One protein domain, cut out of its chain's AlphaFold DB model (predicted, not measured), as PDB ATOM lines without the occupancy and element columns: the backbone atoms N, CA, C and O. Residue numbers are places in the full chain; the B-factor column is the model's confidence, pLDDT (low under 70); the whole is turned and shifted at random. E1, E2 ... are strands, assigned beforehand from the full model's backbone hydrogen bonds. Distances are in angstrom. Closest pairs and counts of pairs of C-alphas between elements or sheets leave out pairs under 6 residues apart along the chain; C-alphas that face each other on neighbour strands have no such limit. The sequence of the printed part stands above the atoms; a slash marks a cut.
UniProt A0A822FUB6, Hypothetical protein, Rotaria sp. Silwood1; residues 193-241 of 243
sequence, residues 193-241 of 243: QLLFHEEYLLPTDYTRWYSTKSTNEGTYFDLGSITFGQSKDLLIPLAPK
ATOM      1  N   GLN A 193     -29.771  42.499  16.418       86.25
ATOM      2  CA  GLN A 193     -29.220  42.009  15.165       86.25
ATOM      3  C   GLN A 193     -30.254  42.182  14.065       86.25
ATOM      4  O   GLN A 193     -31.421  41.833  14.244       86.25
ATOM      5  N   LEU A 194     -29.815  42.706  12.926       87.50
ATOM      6  CA  LEU A 194     -30.616  42.739  11.713       87.50
ATOM      7  C   LEU A 194     -30.164  41.595  10.807       87.50
ATOM      8  O   LEU A 194     -29.022  41.587  10.355       87.50
ATOM      9  N   LEU A 195     -31.053  40.636  10.550       87.81
ATOM     10  CA  LEU A 195     -30.814  39.579   9.571       87.81
ATOM     11  C   LEU A 195     -31.219  40.072   8.182       87.81
ATOM     12  O   LEU A 195     -32.393  40.337   7.922       87.81
ATOM     13  N   PHE A 196     -30.239  40.172   7.293       84.62
ATOM     14  CA  PHE A 196     -30.454  40.473   5.889       84.62
ATOM     15  C   PHE A 196     -30.448  39.179   5.066       84.62
ATOM     16  O   PHE A 196     -29.424  38.496   4.993       84.62
ATOM     17  N   HIS A 197     -31.584  38.850   4.449       81.06
ATOM     18  CA  HIS A 197     -31.737  37.661   3.607       81.06
ATOM     19  C   HIS A 197     -31.142  37.900   2.212       81.06
ATOM     20  O   HIS A 197     -31.331  38.960   1.616       81.06
ATOM     21  N   GLU A 198     -30.439  36.902   1.675       66.94
ATOM     22  CA  GLU A 198     -29.623  37.013   0.456       66.94
ATOM     23  C   GLU A 198     -30.417  37.096  -0.862       66.94
ATOM     24  O   GLU A 198     -29.945  36.622  -1.893       66.94
ATOM     25  N   GLU A 199     -31.613  37.677  -0.913       67.81
ATOM     26  CA  GLU A 199     -32.267  37.934  -2.211       67.81
ATOM     27  C   GLU A 199     -31.502  38.979  -3.043       67.81
ATOM     28  O   GLU A 199     -31.535  38.944  -4.272       67.81
ATOM     29  N   TYR A 200     -30.720  39.838  -2.384       68.44
ATOM     30  CA  TYR A 200     -29.907  40.886  -3.000       68.44
ATOM     31  C   TYR A 200     -28.424  40.688  -2.682       68.44
ATOM     32  O   TYR A 200     -28.066  40.186  -1.615       68.44
ATOM     33  N   LEU A 201     -27.550  41.102  -3.604       66.94
ATOM     34  CA  LEU A 201     -26.107  41.093  -3.363       66.94
ATOM     35  C   LEU A 201     -25.732  42.296  -2.490       66.94
ATOM     36  O   LEU A 201     -26.041  43.438  -2.837       66.94
ATOM     37  N   LEU A 202     -25.041  42.036  -1.376       71.50
ATOM     38  CA  LEU A 202     -24.403  43.067  -0.560       71.50
ATOM     39  C   LEU A 202     -23.038  43.413  -1.180       71.50
ATOM     40  O   LEU A 202     -22.196  42.518  -1.299       71.50
ATOM     41  N   PRO A 203     -22.776  44.675  -1.566       66.12
ATOM     42  CA  PRO A 203     -21.450  45.079  -2.018       66.12
ATOM     43  C   PRO A 203     -20.412  44.806  -0.923       66.12
ATOM     44  O   PRO A 203     -20.564  45.262   0.213       66.12
ATOM     45  N   THR A 204     -19.337  44.089  -1.258       64.56
ATOM     46  CA  THR A 204     -18.286  43.668  -0.310       64.56
ATOM     47  C   THR A 204     -17.578  44.829   0.387       64.56
ATOM     48  O   THR A 204     -17.010  44.648   1.460       64.56
ATOM     49  N   ASP A 205     -17.627  46.027  -0.195       65.12
ATOM     50  CA  ASP A 205     -17.005  47.219   0.382       65.12
ATOM     51  C   ASP A 205     -17.839  47.831   1.520       65.12
ATOM     52  O   ASP A 205     -17.277  48.494   2.389       65.12
ATOM     53  N   TYR A 206     -19.153  47.567   1.568       63.31
ATOM     54  CA  TYR A 206     -20.070  48.194   2.530       63.31
ATOM     55  C   TYR A 206     -20.207  47.447   3.856       63.31
ATOM     56  O   TYR A 206     -20.485  48.062   4.885       63.31
ATOM     57  N   THR A 207     -19.955  46.139   3.876       62.19
ATOM     58  CA  THR A 207     -19.941  45.361   5.123       62.19
ATOM     59  C   THR A 207     -18.750  45.711   6.015       62.19
ATOM     60  O   THR A 207     -18.776  45.397   7.195       62.19
ATOM     61  N   ARG A 208     -17.732  46.425   5.511       62.62
ATOM     62  CA  ARG A 208     -16.573  46.867   6.312       62.62
ATOM     63  C   ARG A 208     -16.909  47.894   7.389       62.62
ATOM     64  O   ARG A 208     -16.183  47.974   8.376       62.62
ATOM     65  N   TRP A 209     -17.962  48.689   7.201       67.31
ATOM     66  CA  TRP A 209     -18.363  49.711   8.175       67.31
ATOM     67  C   TRP A 209     -19.239  49.166   9.299       67.31
ATOM     68  O   TRP A 209     -19.492  49.871  10.274       67.31
ATOM     69  N   TYR A 210     -19.681  47.914   9.182       73.25
ATOM     70  CA  TYR A 210     -20.574  47.284  10.138       73.25
ATOM     71  C   TYR A 210     -19.958  45.989  10.662       73.25
ATOM     72  O   TYR A 210     -19.274  45.262   9.951       73.25
ATOM     73  N   SER A 211     -20.218  45.667  11.926       76.81
ATOM     74  CA  SER A 211     -19.876  44.346  12.449       76.81
ATOM     75  C   SER A 211     -20.870  43.336  11.871       76.81
ATOM     76  O   SER A 211     -22.038  43.318  12.262       76.81
ATOM     77  N   THR A 212     -20.435  42.542  10.888       80.38
ATOM     78  CA  THR A 212     -21.302  41.582  10.187       80.38
ATOM     79  C   THR A 212     -20.848  40.139  10.351       80.38
ATOM     80  O   THR A 212     -19.649  39.856  10.361       80.38
ATOM     81  N   LYS A 213     -21.806  39.210  10.391       83.06
ATOM     82  CA  LYS A 213     -21.557  37.765  10.364       83.06
ATOM     83  C   LYS A 213     -22.467  37.086   9.342       83.06
ATOM     84  O   LYS A 213     -23.683  37.084   9.518       83.06
ATOM     85  N   SER A 214     -21.883  36.474   8.316       82.69
ATOM     86  CA  SER A 214     -22.629  35.690   7.324       82.69
ATOM     87  C   SER A 214     -22.857  34.256   7.804       82.69
ATOM     88  O   SER A 214     -21.958  33.618   8.360       82.69
ATOM     89  N   THR A 215     -24.073  33.757   7.607       83.19
ATOM     90  CA  THR A 215     -24.495  32.375   7.857       83.19
ATOM     91  C   THR A 215     -25.293  31.863   6.657       83.19
ATOM     92  O   THR A 215     -25.556  32.606   5.718       83.19
ATOM     93  N   ASN A 216     -25.734  30.603   6.700       82.06
ATOM     94  CA  ASN A 216     -26.592  30.029   5.659       82.06
ATOM     95  C   ASN A 216     -27.978  30.702   5.559       82.06
ATOM     96  O   ASN A 216     -28.664  30.514   4.561       82.06
ATOM     97  N   GLU A 217     -28.412  31.435   6.590       81.00
ATOM     98  CA  GLU A 217     -29.711  32.131   6.621       81.00
ATOM     99  C   GLU A 217     -29.624  33.555   6.051       81.00
ATOM    100  O   GLU A 217     -30.636  34.140   5.667       81.00
ATOM    101  N   GLY A 218     -28.416  34.121   5.993       85.19
ATOM    102  CA  GLY A 218     -28.173  35.479   5.531       85.19
ATOM    103  C   GLY A 218     -27.019  36.156   6.259       85.19
ATOM    104  O   GLY A 218     -26.210  35.526   6.945       85.19
ATOM    105  N   THR A 219     -26.937  37.475   6.116       85.69
ATOM    106  CA  THR A 219     -25.921  38.291   6.791       85.69
ATOM    107  C   THR A 219     -26.536  39.009   7.983       85.69
ATOM    108  O   THR A 219     -27.437  39.829   7.825       85.69
ATOM    109  N   TYR A 220     -26.036  38.719   9.183       86.31
ATOM    110  CA  TYR A 220     -26.403  39.448  10.393       86.31
ATOM    111  C   TYR A 220     -25.565  40.715  10.513       86.31
ATOM    112  O   TYR A 220     -24.337  40.639  10.489       86.31
ATOM    113  N   PHE A 221     -26.225  41.849  10.709       86.38
ATOM    114  CA  PHE A 221     -25.617  43.112  11.108       86.38
ATOM    115  C   PHE A 221     -25.805  43.283  12.613       86.38
ATOM    116  O   PHE A 221     -26.937  43.304  13.100       86.38
ATOM    117  N   ASP A 222     -24.705  43.390  13.352       82.69
ATOM    118  CA  ASP A 222     -24.734  43.690  14.779       82.69
ATOM    119  C   ASP A 222     -24.967  45.190  14.976       82.69
ATOM    120  O   ASP A 222     -24.122  46.028  14.652       82.69
ATOM    121  N   LEU A 223     -26.148  45.518  15.491       80.69
ATOM    122  CA  LEU A 223     -26.558  46.877  15.807       80.69
ATOM    123  C   LEU A 223     -26.313  47.209  17.282       80.69
ATOM    124  O   LEU A 223     -26.626  48.320  17.693       80.69
ATOM    125  N   GLY A 224     -25.768  46.308  18.102       79.69
ATOM    126  CA  GLY A 224     -25.494  46.545  19.520       79.69
ATOM    127  C   GLY A 224     -26.754  46.804  20.357       79.69
ATOM    128  O   GLY A 224     -27.808  46.218  20.128       79.69
ATOM    129  N   SER A 225     -26.654  47.667  21.369       82.25
ATOM    130  CA  SER A 225     -27.778  48.012  22.261       82.25
ATOM    131  C   SER A 225     -28.491  49.291  21.823       82.25
ATOM    132  O   SER A 225     -27.865  50.162  21.218       82.25
ATOM    133  N   ILE A 226     -29.779  49.418  22.146       87.06
ATOM    134  CA  ILE A 226     -30.602  50.602  21.857       87.06
ATOM    135  C   ILE A 226     -31.258  51.126  23.134       87.06
ATOM    136  O   ILE A 226     -31.755  50.341  23.950       87.06
ATOM    137  N   THR A 227     -31.257  52.445  23.310       88.69
ATOM    138  CA  THR A 227     -31.908  53.119  24.438       88.69
ATOM    139  C   THR A 227     -33.269  53.699  24.062       88.69
ATOM    140  O   THR A 227     -33.617  53.851  22.890       88.69
ATOM    141  N   PHE A 228     -34.078  54.002  25.073       87.94
ATOM    142  CA  PHE A 228     -35.382  54.622  24.904       87.94
ATOM    143  C   PHE A 228     -35.234  55.979  24.206       87.94
ATOM    144  O   PHE A 228     -34.482  56.839  24.658       87.94
ATOM    145  N   GLY A 229     -35.957  56.163  23.100       86.81
ATOM    146  CA  GLY A 229     -35.898  57.380  22.288       86.81
ATOM    147  C   GLY A 229     -34.714  57.459  21.315       86.81
ATOM    148  O   GLY A 229     -34.634  58.425  20.563       86.81
ATOM    149  N   GLN A 230     -33.819  56.465  21.287       86.62
ATOM    150  CA  GLN A 230     -32.734  56.396  20.307       86.62
ATOM    151  C   GLN A 230     -33.212  55.750  18.998       86.62
ATOM    152  O   GLN A 230     -33.882  54.719  19.022       86.62
ATOM    153  N   SER A 231     -32.811  56.313  17.855       85.81
ATOM    154  CA  SER A 231     -32.889  55.657  16.545       85.81
ATOM    155  C   SER A 231     -31.525  55.093  16.137       85.81
ATOM    156  O   SER A 231     -30.475  55.628  16.503       85.81
ATOM    157  N   LYS A 232     -31.536  53.989  15.384       84.44
ATOM    158  CA  LYS A 232     -30.360  53.478  14.674       84.44
ATOM    159  C   LYS A 232     -30.694  53.363  13.203       84.44
ATOM    160  O   LYS A 232     -31.569  52.585  12.835       84.44
ATOM    161  N   ASP A 233     -29.967  54.118  12.396       84.19
ATOM    162  CA  ASP A 233     -30.145  54.146  10.954       84.19
ATOM    163  C   ASP A 233     -29.062  53.293  10.295       84.19
ATOM    164  O   ASP A 233     -27.879  53.396  10.628       84.19
ATOM    165  N   LEU A 234     -29.474  52.432   9.366       79.38
ATOM    166  CA  LEU A 234     -28.581  51.566   8.610       79.38
ATOM    167  C   LEU A 234     -28.781  51.828   7.121       79.38
ATOM    168  O   LEU A 234     -29.883  51.670   6.598       79.38
ATOM    169  N   LEU A 235     -27.706  52.208   6.434       81.62
ATOM    170  CA  LEU A 235     -27.719  52.374   4.985       81.62
ATOM    171  C   LEU A 235     -27.128  51.122   4.334       81.62
ATOM    172  O   LEU A 235     -25.921  50.888   4.422       81.62
ATOM    173  N   ILE A 236     -27.984  50.333   3.680       76.50
ATOM    174  CA  ILE A 236     -27.586  49.145   2.920       76.50
ATOM    175  C   ILE A 236     -27.828  49.413   1.429       76.50
ATOM    176  O   ILE A 236     -28.985  49.486   1.008       76.50
ATOM    177  N   PRO A 237     -26.777  49.551   0.604       74.81
ATOM    178  CA  PRO A 237     -26.942  49.568  -0.842       74.81
ATOM    179  C   PRO A 237     -27.301  48.166  -1.346       74.81
ATOM    180  O   PRO A 237     -26.650  47.184  -0.987       74.81
ATOM    181  N   LEU A 238     -28.321  48.079  -2.199       76.25
ATOM    182  CA  LEU A 238     -28.791  46.825  -2.784       76.25
ATOM    183  C   LEU A 238     -28.422  46.761  -4.263       76.25
ATOM    184  O   LEU A 238     -28.720  47.689  -5.015       76.25
ATOM    185  N   ALA A 239     -27.814  45.650  -4.681       73.06
ATOM    186  CA  ALA A 239     -27.660  45.314  -6.090       73.06
ATOM    187  C   ALA A 239     -28.602  44.149  -6.447       73.06
ATOM    188  O   ALA A 239     -28.632  43.146  -5.719       73.06
ATOM    189  N   PRO A 240     -29.379  44.250  -7.542       67.81
ATOM    190  CA  PRO A 240     -30.184  43.131  -8.012       67.81
ATOM    191  C   PRO A 240     -29.270  41.959  -8.384       67.81
ATOM    192  O   PRO A 240     -28.215  42.154  -8.991       67.81
ATOM    193  N   LYS A 241     -29.670  40.732  -8.031       65.00
ATOM    194  CA  LYS A 241     -29.041  39.529  -8.583       65.00
ATOM    195  C   LYS A 241     -29.320  39.512 -10.087       65.00
ATOM    196  O   LYS A 241     -30.482  39.542 -10.486       65.00
TER     197      LYS A 241
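Overview. This is residues 193 to 241 of the 243 residues of the protein "Hypothetical protein" of Rotaria sp. Silwood1 (UniProt A0A822FUB6). What is seen first? There is little regular structure: a small antiparallel sheet, E1 - E3 - E2, whose long strand E3 runs past its neighbours; residues 226 to 231 stick out, and residues 228 to 241 fold back. How is it made? The 49 printed residues hold E1, E2 and E3 in that order, all strand, 18 residues in named elements. How spread? It spans 37 by 20 by 17 A and is only just loose, close to compact, radius of gyration 11.7 A.

Arrangement. What neighbours the first strand? E1, residues 193 to 196, is antiparallel to E3, residues 218 to 227; N 194 and O 221 are 2.9 A apart. And the other edge? E2, residues 212 to 215, forms a hairpin with E3; N 213 and O 220 are 2.9 A apart.

Along the chain. Where does E1 begin? C-alpha 193 is at (-29.220, 42.009, 15.165). Where does E3 end? It spans 26.1 A to C-alpha 227 at (-31.908, 53.119, 24.438).

Size, cuts and confidence. Which link is long? E1 to E2, 15 residues; the printed part has no cut. Where is pLDDT under 70? In residues 198 to 201, 203 to 209 and 240 to 241.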